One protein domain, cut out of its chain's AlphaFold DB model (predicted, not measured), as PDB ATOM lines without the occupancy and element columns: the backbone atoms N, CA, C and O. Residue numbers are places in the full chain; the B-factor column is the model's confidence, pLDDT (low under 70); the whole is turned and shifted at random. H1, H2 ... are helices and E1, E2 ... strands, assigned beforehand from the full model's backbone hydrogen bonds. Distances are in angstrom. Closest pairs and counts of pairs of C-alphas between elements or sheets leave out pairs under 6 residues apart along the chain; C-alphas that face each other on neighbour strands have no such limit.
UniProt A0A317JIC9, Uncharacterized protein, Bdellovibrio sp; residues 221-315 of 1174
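AT A GLANCE: This is residues 221 to 315 of the 1174 residues of an uncharacterized protein of Bdellovibrio sp (UniProt A0A317JIC9). Two small three-stranded sheets make a loose sandwich, only partly face to face: E4, at the edge of one sheet, packs over E1, E2 and E3 of the other, while E5 and E6 reach away from them. The short helix H1 sits at one end of E3; of two long stretches with no named element, residues 245 to 259 link E2 to E3, and residues 272 to 287 lead from H1 to E4, with residues 279 to 280 paired to residues 263 to 264 of E3. The 95 printed residues hold, in chain order, E1, E2, E3, H1, E4, E5 and E6; the sheets run E1 E2 E3 and E4 E5 E6, both antiparallel, and the class is mostly strand. The whole is compact, with a radius of gyration of the C-alphas of 13.0 A and spans of 35 by 29 by 16 A.

IN THESE COORDINATES: Find C-alpha 226 at (186.234, 172.016, 144.565); from there E1, residues 226 to 232, runs 18.0 A. E2, residues 238 to 244, covers 19.0 A, and E3, residues 260 to 266, covers 19.6 A, ending at C-alpha 266 at (170.242, 163.504, 144.902). H1 follows at once as residues 267 to 271, 8.0 A long. Further on come E4, residues 288 to 293, 13.3 A; E5, residues 296 to 303, 19.2 A; and E6, residues 306 to 313, 21.8 A, ending at C-alpha 313 at (178.518, 151.301, 135.385).

HOW THE PARTS SIT: Begin with E1 E2 E3, a strongly twisted meander, each strand the antiparallel neighbour of the one before. Look for N 228 and O 242, 2.9 A apart in the hairpin E1 and E2, and N 263 and O 241, 2.8 A apart in the hairpin E2 and E3, both within hydrogen-bond range. H1 only grazes this sheet, with residues 267 to 270; it has 0 of 1 O i to N i+4 pairs within range, but 2 of 2 O i to N i+3 pairs. The second meander is E4 E5 E6, with N 289 and O 300 at 2.7 A and N 299 and O 310 at 2.9 A. E5 bends by 60 degrees at residue 300. The two sheets form a sandwich, two sheets face to face, their best planes 40 degrees apart and their strands at 18 degrees. The closest C-alphas of E2 and E4 are those of Ser 242 and Ser 289, 5.1 A apart. E3 and E5 are near each other, with 5 pairs of C-alphas within 10 A, while E1 and E6 are apart.

THE WHOLE: The two C-alphas farthest apart, those of Gly 273 and Gly 305, are 39.6 A apart. The printed part has no cut. The links E2 to E3 and H1 to E4 are long, and within the second, residues 279 to 280 pair antiparallel with residues 263 to 264 of E3. The mean pLDDT of the printed part is 91.7; look at residues 304 to 305 for the two values under 70.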
ATOM      1  N   LEU A 221     180.096 171.890 149.531       92.88
ATOM      2  CA  LEU A 221     180.582 170.580 149.974       92.88
ATOM      3  C   LEU A 221     180.767 170.520 151.491       92.88
ATOM      4  O   LEU A 221     181.210 171.478 152.118       92.88
ATOM      5  N   ALA A 222     180.497 169.351 152.071       90.12
ATOM      6  CA  ALA A 222     180.898 169.022 153.439       90.12
ATOM      7  C   ALA A 222     182.367 168.568 153.532       90.12
ATOM      8  O   ALA A 222     182.879 168.351 154.628       90.12
ATOM      9  N   TRP A 223     183.021 168.358 152.388       90.06
ATOM     10  CA  TRP A 223     184.400 167.890 152.266       90.06
ATOM     11  C   TRP A 223     185.305 169.014 151.764       90.06
ATOM     12  O   TRP A 223     184.824 169.892 151.043       90.06
ATOM     13  N   PRO A 224     186.606 168.992 152.101       88.50
ATOM     14  CA  PRO A 224     187.551 169.918 151.500       88.50
ATOM     15  C   PRO A 224     187.682 169.614 150.007       88.50
ATOM     16  O   PRO A 224     187.903 168.465 149.626       88.50
ATOM     17  N   GLY A 225     187.520 170.632 149.165       91.19
ATOM     18  CA  GLY A 225     187.650 170.460 147.727       91.19
ATOM     19  C   GLY A 225     186.868 171.453 146.884       91.19
ATOM     20  O   GLY A 225     186.206 172.361 147.394       91.19
ATOM     21  N   ALA A 226     186.934 171.233 145.575       93.00
ATOM     22  CA  ALA A 226     186.234 172.016 144.565       93.00
ATOM     23  C   ALA A 226     185.305 171.135 143.719       93.00
ATOM     24  O   ALA A 226     185.534 169.934 143.553       93.00
ATOM     25  N   MET A 227     184.254 171.746 143.170       94.62
ATOM     26  CA  MET A 227     183.293 171.099 142.274       94.62
ATOM     27  C   MET A 227     183.376 171.707 140.878       94.62
ATOM     28  O   MET A 227     183.504 172.922 140.736       94.62
ATOM     29  N   ALA A 228     183.234 170.874 139.852       93.75
ATOM     30  CA  ALA A 228     183.197 171.313 138.464       93.75
ATOM     31  C   ALA A 228     182.255 170.450 137.614       93.75
ATOM     32  O   ALA A 228     181.890 169.336 137.985       93.75
ATOM     33  N   PHE A 229     181.869 170.976 136.449       93.06
ATOM     34  CA  PHE A 229     181.087 170.268 135.426       93.06
ATOM     35  C   PHE A 229     179.815 169.568 135.948       93.06
ATOM     36  O   PHE A 229     179.621 168.382 135.667       93.06
ATOM     37  N   PRO A 230     178.942 170.258 136.706       95.88
ATOM     38  CA  PRO A 230     177.741 169.637 137.234       95.88
ATOM     39  C   PRO A 230     176.768 169.294 136.108       95.88
ATOM     40  O   PRO A 230     176.553 170.081 135.179       95.88
ATOM     41  N   ARG A 231     176.177 168.103 136.197       94.62
ATOM     42  CA  ARG A 231     175.186 167.604 135.255       94.62
ATOM     43  C   ARG A 231     174.028 166.898 135.958       94.62
ATOM     44  O   ARG A 231     174.245 166.133 136.892       94.62
ATOM     45  N   PHE A 232     172.807 167.092 135.475       94.81
ATOM     46  CA  PHE A 232     171.686 166.206 135.764       94.81
ATOM     47  C   PHE A 232     171.918 164.840 135.125       94.81
ATOM     48  O   PHE A 232     172.441 164.740 134.008       94.81
ATOM     49  N   ASP A 233     171.477 163.796 135.816       92.81
ATOM     50  CA  ASP A 233     171.272 162.500 135.187       92.81
ATOM     51  C   ASP A 233     170.090 162.552 134.195       92.81
ATOM     52  O   ASP A 233     169.346 163.535 134.117       92.81
ATOM     53  N   GLN A 234     169.899 161.478 133.428       86.88
ATOM     54  CA  GLN A 234     168.828 161.411 132.430       86.88
ATOM     55  C   GLN A 234     167.417 161.590 133.028       86.88
ATOM     56  O   GLN A 234     166.542 162.122 132.344       86.88
ATOM     57  N   SER A 235     167.184 161.161 134.275       88.88
ATOM     58  CA  SER A 235     165.883 161.316 134.947       88.88
ATOM     59  C   SER A 235     165.677 162.709 135.559       88.88
ATOM     60  O   SER A 235     164.539 163.160 135.698       88.88
ATOM     61  N   GLY A 236     166.763 163.415 135.888       92.06
ATOM     62  CA  GLY A 236     166.738 164.678 136.625       92.06
ATOM     63  C   GLY A 236     166.575 164.506 138.140       92.06
ATOM     64  O   GLY A 236     166.328 165.498 138.836       92.06
ATOM     65  N   GLU A 237     166.688 163.281 138.655       94.12
ATOM     66  CA  GLU A 237     166.636 162.959 140.087       94.12
ATOM     67  C   GLU A 237     167.994 163.119 140.773       94.12
ATOM     68  O   GLU A 237     168.055 163.430 141.968       94.12
ATOM     69  N   PHE A 238     169.087 162.950 140.029       96.12
ATOM     70  CA  PHE A 238     170.451 163.022 140.535       96.12
ATOM     71  C   PHE A 238     171.257 164.104 139.828       96.12
ATOM     72  O   PHE A 238     171.021 164.465 138.676       96.12
ATOM     73  N   ILE A 239     172.255 164.599 140.549       96.62
ATOM     74  CA  ILE A 239     173.276 165.497 140.039       96.62
ATOM     75  C   ILE A 239     174.621 164.788 140.168       96.62
ATOM     76  O   ILE A 239     174.986 164.329 141.253       96.62
ATOM     77  N   VAL A 240     175.343 164.705 139.056       97.19
ATOM     78  CA  VAL A 240     176.722 164.219 138.981       97.19
ATOM     79  C   VAL A 240     177.666 165.362 138.648       97.19
ATOM     80  O   VAL A 240     177.301 166.274 137.915       97.19
ATOM     81  N   PHE A 241     178.872 165.349 139.198       97.06
ATOM     82  CA  PHE A 241     179.847 166.423 139.009       97.06
ATOM     83  C   PHE A 241     181.271 165.911 139.226       97.06
ATOM     84  O   PHE A 241     181.478 164.873 139.854       97.06
ATOM     85  N   SER A 242     182.253 166.639 138.705       96.75
ATOM     86  CA  SER A 242     183.660 166.437 139.038       96.75
ATOM     87  C   SER A 242     183.958 167.009 140.418       96.75
ATOM     88  O   SER A 242     183.547 168.127 140.730       96.75
ATOM     89  N   LEU A 243     184.693 166.257 141.223       96.00
ATOM     90  CA  LEU A 243     185.050 166.576 142.594       96.00
ATOM     91  C   LEU A 243     186.569 166.471 142.757       96.00
ATOM     92  O   LEU A 243     187.150 165.420 142.498       96.00
ATOM     93  N   HIS A 244     187.198 167.552 143.200       95.81
ATOM     94  CA  HIS A 244     188.645 167.652 143.385       95.81
ATOM     95  C   HIS A 244     188.942 167.631 144.887       95.81
ATOM     96  O   HIS A 244     188.469 168.513 145.603       95.81
ATOM     97  N   LEU A 245     189.650 166.602 145.367       94.75
ATOM     98  CA  LEU A 245     189.853 166.322 146.806       94.75
ATOM     99  C   LEU A 245     191.329 166.304 147.234       94.75
ATOM    100  O   LEU A 245     191.607 166.029 148.402       94.75
ATOM    101  N   ALA A 246     192.244 166.536 146.294       94.12
ATOM    102  CA  ALA A 246     193.690 166.389 146.445       94.12
ATOM    103  C   ALA A 246     194.412 167.557 145.756       94.12
ATOM    104  O   ALA A 246     193.950 167.968 144.698       94.12
ATOM    105  N   ASP A 247     195.527 168.036 146.311       92.88
ATOM    106  CA  ASP A 247     196.484 168.946 145.654       92.88
ATOM    107  C   ASP A 247     197.490 168.089 144.871       92.88
ATOM    108  O   ASP A 247     198.608 167.774 145.289       92.88
ATOM    109  N   SER A 248     197.008 167.599 143.740       88.56
ATOM    110  CA  SER A 248     197.697 166.637 142.885       88.56
ATOM    111  C   SER A 248     198.720 167.272 141.945       88.56
ATOM    112  O   SER A 248     199.574 166.558 141.414       88.56
ATOM    113  N   ASN A 249     198.602 168.580 141.696       85.69
ATOM    114  CA  ASN A 249     199.563 169.347 140.907       85.69
ATOM    115  C   ASN A 249     200.646 170.014 141.785       85.69
ATOM    116  O   ASN A 249     201.613 170.547 141.240       85.69
ATOM    117  N   GLU A 250     200.504 169.908 143.111       84.19
ATOM    118  CA  GLU A 250     201.423 170.403 144.136       84.19
ATOM    119  C   GLU A 250     201.567 171.934 144.172       84.19
ATOM    120  O   GLU A 250     202.607 172.449 144.599       84.19
ATOM    121  N   ASP A 251     200.538 172.674 143.748       84.19
ATOM    122  CA  ASP A 251     200.531 174.142 143.731       84.19
ATOM    123  C   ASP A 251     200.091 174.780 145.064       84.19
ATOM    124  O   ASP A 251     200.139 176.007 145.231       84.19
ATOM    125  N   GLY A 252     199.728 173.949 146.045       86.75
ATOM    126  CA  GLY A 252     199.332 174.367 147.383       86.75
ATOM    127  C   GLY A 252     197.835 174.646 147.533       86.75
ATOM    128  O   GLY A 252     197.421 175.124 148.597       86.75
ATOM    129  N   LYS A 253     197.020 174.399 146.501       90.19
ATOM    130  CA  LYS A 253     195.566 174.600 146.512       90.19
ATOM    131  C   LYS A 253     194.868 173.351 145.986       90.19
ATOM    132  O   LYS A 253     195.363 172.697 145.093       90.19
ATOM    133  N   ILE A 254     193.692 173.051 146.542       92.06
ATOM    134  CA  ILE A 254     192.798 172.027 145.990       92.06
ATOM    135  C   ILE A 254     191.786 172.752 145.108       92.06
ATOM    136  O   ILE A 254     190.845 173.369 145.623       92.06
ATOM    137  N   ASP A 255     191.998 172.727 143.797       92.12
ATOM    138  CA  ASP A 255     191.144 173.405 142.826       92.12
ATOM    139  C   ASP A 255     190.844 172.550 141.581       92.12
ATOM    140  O   ASP A 255     191.086 171.348 141.529       92.12
ATOM    141  N   ILE A 256     190.204 173.150 140.573       91.00
ATOM    142  CA  ILE A 256     189.753 172.430 139.372       91.00
ATOM    143  C   ILE A 256     190.896 171.957 138.457       91.00
ATOM    144  O   ILE A 256     190.636 171.249 137.483       91.00
ATOM    145  N   LYS A 257     192.138 172.377 138.716       90.56
ATOM    146  CA  LYS A 257     193.334 171.911 138.002       90.56
ATOM    147  C   LYS A 257     193.865 170.600 138.567       90.56
ATOM    148  O   LYS A 257     194.753 170.003 137.955       90.56
ATOM    149  N   ASP A 258     193.345 170.168 139.709       94.19
ATOM    150  CA  ASP A 258     193.720 168.912 140.327       94.19
ATOM    151  C   ASP A 258     193.005 167.709 139.735       94.19
ATOM    152  O   ASP A 258     192.007 167.817 139.018       94.19
ATOM    153  N   ARG A 259     193.497 166.528 140.104       94.56
ATOM    154  CA  ARG A 259     192.874 165.260 139.780       94.56
ATOM    155  C   ARG A 259     191.460 165.205 140.339       94.56
ATOM    156  O   ARG A 259     191.228 165.427 141.528       94.56
ATOM    157  N   ALA A 260     190.526 164.861 139.467       95.56
ATOM    158  CA  ALA A 260     189.116 164.767 139.796       95.56
ATOM    159  C   ALA A 260     188.655 163.316 139.995       95.56
ATOM    160  O   ALA A 260     189.146 162.372 139.370       95.56
ATOM    161  N   VAL A 261     187.641 163.165 140.842       97.06
ATOM    162  CA  VAL A 261     186.756 161.997 140.906       97.06
ATOM    163  C   VAL A 261     185.337 162.414 140.532       97.06
ATOM    164  O   VAL A 261     184.998 163.593 140.576       97.06
ATOM    165  N   ILE A 262     184.473 161.462 140.185       97.75
ATOM    166  CA  ILE A 262     183.063 161.756 139.915       97.75
ATOM    167  C   ILE A 262     182.250 161.604 141.200       97.75
ATOM    168  O   ILE A 262     182.227 160.529 141.795       97.75
ATOM    169  N   GLY A 263     181.568 162.669 141.615       96.31
ATOM    170  CA  GLY A 263     180.616 162.680 142.726       96.31
ATOM    171  C   GLY A 263     179.165 162.612 142.246       96.31
ATOM    172  O   GLY A 263     178.839 163.104 141.165       96.31
ATOM    173  N   LYS A 264     178.280 162.030 143.063       96.31
ATOM    174  CA  LYS A 264     176.829 161.943 142.826       96.31
ATOM    175  C   LYS A 264     176.037 162.335 144.074       96.31
ATOM    176  O   LYS A 264     176.303 161.834 145.168       96.31
ATOM    177  N   VAL A 265     175.026 163.185 143.911       95.56
ATOM    178  CA  VAL A 265     174.076 163.584 144.968       95.56
ATOM    179  C   VAL A 265     172.638 163.553 144.447       95.56
ATOM    180  O   VAL A 265     172.420 163.774 143.255       95.56
ATOM    181  N   PRO A 266     171.630 163.300 145.299       95.50
ATOM    182  CA  PRO A 266     170.242 163.504 144.902       95.50
ATOM    183  C   PRO A 266     169.980 165.002 144.698       95.50
ATOM    184  O   PRO A 266     170.427 165.829 145.495       95.50
ATOM    185  N   ARG A 267     169.207 165.361 143.668       94.88
ATOM    186  CA  ARG A 267     168.832 166.752 143.364       94.88
ATOM    187  C   ARG A 267     168.199 167.455 144.567       94.88
ATOM    188  O   ARG A 267     168.470 168.628 144.807       94.88
ATOM    189  N   SER A 268     167.382 166.738 145.338       93.50
ATOM    190  CA  SER A 268     166.706 167.271 146.526       93.50
ATOM    191  C   SER A 268     167.669 167.783 147.604       93.50
ATOM    192  O   SER A 268     167.288 168.662 148.374       93.50
ATOM    193  N   ALA A 269     168.921 167.304 147.637       92.88
ATOM    194  CA  ALA A 269     169.914 167.756 148.608       92.88
ATOM    195  C   ALA A 269     170.300 169.233 148.430       92.88
ATOM    196  O   ALA A 269     170.601 169.892 149.421       92.88
ATOM    197  N   LEU A 270     170.234 169.782 147.208       93.38
ATOM    198  CA  LEU A 270     170.646 171.170 146.946       93.38
ATOM    199  C   LEU A 270     169.741 172.195 147.635       93.38
ATOM    200  O   LEU A 270     170.196 173.278 147.986       93.38
ATOM    201  N   CYS A 271     168.467 171.861 147.846       91.19
ATOM    202  CA  CYS A 271     167.507 172.728 148.534       91.19
ATOM    203  C   CYS A 271     167.327 172.360 150.019       91.19
ATOM    204  O   CYS A 271     166.471 172.933 150.688       91.19
ATOM    205  N   GLY A 272     168.100 171.399 150.540       86.00
ATOM    206  CA  GLY A 272     167.970 170.901 151.914       86.00
ATOM    207  C   GLY A 272     168.667 171.753 152.981       86.00
ATOM    208  O   GLY A 272     168.477 171.503 154.167       86.00
ATOM    209  N   GLY A 273     169.490 172.732 152.583       83.88
ATOM    210  CA  GLY A 273     170.239 173.610 153.496       83.88
ATOM    211  C   GLY A 273     171.421 172.947 154.220       83.88
ATOM    212  O   GLY A 273     172.055 173.584 155.056       83.88
ATOM    213  N   GLN A 274     171.726 171.682 153.914       87.69
ATOM    214  CA  GLN A 274     172.876 170.951 154.453       87.69
ATOM    215  C   GLN A 274     174.005 170.876 153.423       87.69
ATOM    216  O   GLN A 274     173.758 170.801 152.219       87.69
ATOM    217  N   ALA A 275     175.248 170.860 153.907       90.81
ATOM    218  CA  ALA A 275     176.417 170.665 153.059       90.81
ATOM    219  C   ALA A 275     176.400 169.274 152.398       90.81
ATOM    220  O   ALA A 275     176.007 168.274 153.006       90.81
ATOM    221  N   LEU A 276     176.828 169.208 151.140       92.50
ATOM    222  CA  LEU A 276     176.747 168.013 150.311       92.50
ATOM    223  C   LEU A 276     177.782 166.964 150.730       92.50
ATOM    224  O   LEU A 276     178.971 167.253 150.847       92.50
ATOM    225  N   GLN A 277     177.320 165.721 150.870       89.62
ATOM    226  CA  GLN A 277     178.151 164.525 151.044       89.62
ATOM    227  C   GLN A 277     177.935 163.580 149.849       89.62
ATOM    228  O   GLN A 277     177.006 162.755 149.877       89.62
ATOM    229  N   PRO A 278     178.715 163.750 148.766       93.19
ATOM    230  CA  PRO A 278     178.538 162.984 147.538       93.19
ATOM    231  C   PRO A 278     178.901 161.505 147.703       93.19
ATOM    232  O   PRO A 278     179.787 161.141 148.470       93.19
ATOM    233  N   GLU A 279     178.231 160.638 146.942       93.56
ATOM    234  CA  GLU A 279     178.749 159.298 146.654       93.56
ATOM    235  C   GLU A 279     179.850 159.431 145.594       93.56
ATOM    236  O   GLU A 279     179.605 159.996 144.528       93.56
ATOM    237  N   VAL A 280     181.053 158.934 145.884       95.31
ATOM    238  CA  VAL A 280     182.171 158.927 144.928       95.31
ATOM    239  C   VAL A 280     182.046 157.704 144.023       95.31
ATOM    240  O   VAL A 280     181.965 156.580 144.509       95.31
ATOM    241  N   LEU A 281     182.027 157.916 142.707       96.75
ATOM    242  CA  LEU A 281     181.817 156.873 141.699       96.75
ATOM    243  C   LEU A 281     183.117 156.384 141.050       96.75
ATOM    244  O   LEU A 281     183.127 155.292 140.484       96.75
ATOM    245  N   THR A 282     184.203 157.159 141.116       96.62
ATOM    246  CA  THR A 282     185.495 156.814 140.499       96.62
ATOM    247  C   THR A 282     186.670 157.007 141.454       96.62
ATOM    248  O   THR A 282     186.593 157.776 142.408       96.62
ATOM    249  N   SER A 283     187.778 156.311 141.187       93.62
ATOM    250  CA  SER A 283     189.032 156.481 141.928       93.62
ATOM    251  C   SER A 283     189.828 157.689 141.420       93.62
ATOM    252  O   SER A 283     189.823 157.989 140.223       93.62
ATOM    253  N   LEU A 284     190.566 158.338 142.327       93.00
ATOM    254  CA  LEU A 284     191.454 159.471 142.033       93.00
ATOM    255  C   LEU A 284     192.572 159.101 141.044       93.00
ATOM    256  O   LEU A 284     193.094 159.970 140.348       93.00
ATOM    257  N   GLN A 285     192.901 157.808 140.939       88.94
ATOM    258  CA  GLN A 285     193.921 157.299 140.017       88.94
ATOM    259  C   GLN A 285     193.612 157.587 138.544       88.94
ATOM    260  O   GLN A 285     194.536 157.711 137.747       88.94
ATOM    261  N   TYR A 286     192.327 157.711 138.191       90.69
ATOM    262  CA  TYR A 286     191.895 157.898 136.808       90.69
ATOM    263  C   TYR A 286     191.754 159.369 136.403       90.69
ATOM    264  O   TYR A 286     191.670 159.648 135.214       90.69
ATOM    265  N   ASN A 287     191.718 160.310 137.357       94.12
ATOM    266  CA  ASN A 287     191.508 161.737 137.084       94.12
ATOM    267  C   ASN A 287     190.331 161.995 136.113       94.12
ATOM    268  O   ASN A 287     190.509 162.484 134.993       94.12
ATOM    269  N   CYS A 288     189.126 161.598 136.520       95.75
ATOM    270  CA  CYS A 288     187.941 161.646 135.667       95.75
ATOM    271  C   CYS A 288     187.114 162.911 135.895       95.75
ATOM    272  O   CYS A 288     186.855 163.316 137.024       95.75
ATOM    273  N   SER A 289     186.635 163.492 134.800       94.88
ATOM    274  CA  SER A 289     185.871 164.732 134.730       94.88
ATOM    275  C   SER A 289     184.754 164.667 133.676       94.88
ATOM    276  O   SER A 289     184.564 163.646 133.018       94.88
ATOM    277  N   HIS A 290     183.985 165.752 133.521       93.50
ATOM    278  CA  HIS A 290     182.884 165.859 132.553       93.50
ATOM    279  C   HIS A 290     181.883 164.680 132.592       93.50
ATOM    280  O   HIS A 290     181.612 164.075 131.549       93.50
ATOM    281  N   PRO A 291     181.319 164.336 133.765       95.75
ATOM    282  CA  PRO A 291     180.467 163.161 133.888       95.75
ATOM    283  C   PRO A 291     179.136 163.325 133.152       95.75
ATOM    284  O   PRO A 291     178.536 164.401 133.138       95.75
ATOM    285  N   ARG A 292     178.615 162.221 132.618       92.50
ATOM    286  CA  ARG A 292     177.223 162.085 132.180       92.50
ATOM    287  C   ARG A 292     176.654 160.761 132.658       92.50
ATOM    288  O   ARG A 292     177.153 159.700 132.296       92.50
ATOM    289  N   LEU A 293     175.578 160.837 133.435       92.38
ATOM    290  CA  LEU A 293     174.922 159.667 133.999       92.38
ATOM    291  C   LEU A 293     173.626 159.346 133.245       92.38
ATOM    292  O   LEU A 293     172.697 160.151 133.190       92.38
ATOM    293  N   SER A 294     173.585 158.152 132.662       88.69
ATOM    294  CA  SER A 294     172.401 157.554 132.037       88.69
ATOM    295  C   SER A 294     172.236 156.121 132.562       88.69
ATOM    296  O   SER A 294     172.334 155.900 133.765       88.69
ATOM    297  N   LYS A 295     172.066 155.120 131.686       89.81
ATOM    298  CA  LYS A 295     172.216 153.699 132.059       89.81
ATOM    299  C   LYS A 295     173.659 153.321 132.410       89.81
ATOM    300  O   LYS A 295     173.897 152.271 132.990       89.81
ATOM    301  N   VAL A 296     174.607 154.163 132.014       92.44
ATOM    302  CA  VAL A 296     176.041 154.058 132.289       92.44
ATOM    303  C   VAL A 296     176.582 155.451 132.608       92.44
ATOM    304  O   VAL A 296     175.933 156.458 132.293       92.44
ATOM    305  N   LEU A 297     177.754 155.500 133.232       95.12
ATOM    306  CA  LEU A 297     178.506 156.719 133.493       95.12
ATOM    307  C   LEU A 297     179.535 156.921 132.377       95.12
ATOM    308  O   LEU A 297     180.525 156.195 132.325       95.12
ATOM    309  N   ASP A 298     179.314 157.907 131.512       94.94
ATOM    310  CA  ASP A 298     180.339 158.374 130.575       94.94
ATOM    311  C   ASP A 298     181.122 159.524 131.212       94.94
ATOM    312  O   ASP A 298     180.560 160.350 131.935       94.94
ATOM    313  N   MET A 299     182.416 159.598 130.937       96.12
ATOM    314  CA  MET A 299     183.309 160.592 131.532       96.12
ATOM    315  C   MET A 299     184.532 160.822 130.653       96.12
ATOM    316  O   MET A 299     184.830 160.033 129.763       96.12
ATOM    317  N   THR A 300     185.230 161.924 130.888       95.56
ATOM    318  CA  THR A 300     186.542 162.206 130.305       95.56
ATOM    319  C   THR A 300     187.604 161.990 131.374       95.56
ATOM    320  O   THR A 300     187.554 162.672 132.391       95.56
ATOM    321  N   CYS A 301     188.560 161.093 131.175       94.31
ATOM    322  CA  CYS A 301     189.612 160.832 132.154       94.31
ATOM    323  C   CYS A 301     190.981 161.186 131.577       94.31
ATOM    324  O   CYS A 301     191.281 160.845 130.435       94.31
ATOM    325  N   ALA A 302     191.791 161.886 132.371       88.69
ATOM    326  CA  ALA A 302     193.195 162.151 132.074       88.69
ATOM    327  C   ALA A 302     194.038 161.036 132.698       88.69
ATOM    328  O   ALA A 302     194.625 161.189 133.775       88.69
ATOM    329  N   TYR A 303     194.024 159.891 132.030       76.19
ATOM    330  CA  TYR A 303     194.636 158.653 132.481       76.19
ATOM    331  C   TYR A 303     195.636 158.184 131.425       76.19
ATOM    332  O   TYR A 303     195.468 158.489 130.254       76.19
ATOM    333  N   GLU A 304     196.716 157.516 131.839       61.56
ATOM    334  CA  GLU A 304     197.759 156.992 130.928       61.56
ATOM    335  C   GLU A 304     198.580 158.043 130.145       61.56
ATOM    336  O   GLU A 304     199.520 157.703 129.435       61.56
ATOM    337  N   GLY A 305     198.339 159.338 130.371       62.81
ATOM    338  CA  GLY A 305     199.068 160.423 129.703       62.81
ATOM    339  C   GLY A 305     198.333 161.019 128.502       62.81
ATOM    340  O   GLY A 305     198.877 161.923 127.869       62.81
ATOM    341  N   SER A 306     197.103 160.573 128.249       72.81
ATOM    342  CA  SER A 306     196.164 161.168 127.300       72.81
ATOM    343  C   SER A 306     194.851 161.538 127.997       72.81
ATOM    344  O   SER A 306     194.530 161.069 129.094       72.81
ATOM    345  N   LEU A 307     194.102 162.454 127.386       89.00
ATOM    346  CA  LEU A 307     192.746 162.785 127.799       89.00
ATOM    347  C   LEU A 307     191.778 162.002 126.909       89.00
ATOM    348  O   LEU A 307     191.741 162.247 125.708       89.00
ATOM    349  N   ASP A 308     190.994 161.082 127.472       91.62
ATOM    350  CA  ASP A 308     190.082 160.246 126.683       91.62
ATOM    351  C   ASP A 308     188.691 160.107 127.274       91.62
ATOM    352  O   ASP A 308     188.440 160.407 128.442       91.62
ATOM    353  N   LEU A 309     187.768 159.604 126.457       93.62
ATOM    354  CA  LEU A 309     186.445 159.203 126.893       93.62
ATOM    355  C   LEU A 309     186.474 157.801 127.482       93.62
ATOM    356  O   LEU A 309     187.004 156.868 126.882       93.62
ATOM    357  N   TYR A 310     185.807 157.650 128.616       93.44
ATOM    358  CA  TYR A 310     185.653 156.399 129.335       93.44
ATOM    359  C   TYR A 310     184.191 156.157 129.700       93.44
ATOM    360  O   TYR A 310     183.380 157.085 129.778       93.44
ATOM    361  N   GLN A 311     183.881 154.895 129.968       93.12
ATOM    362  CA  GLN A 311     182.588 154.422 130.426       93.12
ATOM    363  C   GLN A 311     182.731 153.561 131.678       93.12
ATOM    364  O   GLN A 311     183.657 152.767 131.810       93.12
ATOM    365  N   ALA A 312     181.781 153.681 132.592       94.38
ATOM    366  CA  ALA A 312     181.647 152.824 133.762       94.38
ATOM    367  C   ALA A 312     180.171 152.481 134.015       94.38
ATOM    368  O   ALA A 312     179.280 153.122 133.446       94.38
ATOM    369  N   PRO A 313     179.875 151.501 134.888       94.50
ATOM    370  CA  PRO A 313     178.518 151.301 135.385       94.50
ATOM    371  C   PRO A 313     177.946 152.573 136.022       94.50
ATOM    372  O   PRO A 313     178.685 153.395 136.568       94.50
ATOM    373  N   ALA A 314     176.623 152.736 135.972       92.31
ATOM    374  CA  ALA A 314     175.939 153.908 136.526       92.31
ATOM    375  C   ALA A 314     176.141 154.053 138.049       92.31
ATOM    376  O   ALA A 314     176.150 155.159 138.593       92.31
ATOM    377  N   GLU A 315     176.332 152.933 138.741       91.44
ATOM    378  CA  GLU A 315     176.601 152.859 140.176       91.44
ATOM    379  C   GLU A 315     178.065 153.167 140.535       91.44
ATOM    380  O   GLU A 315     178.390 153.268 141.717       91.44
TER     381      GLU A 315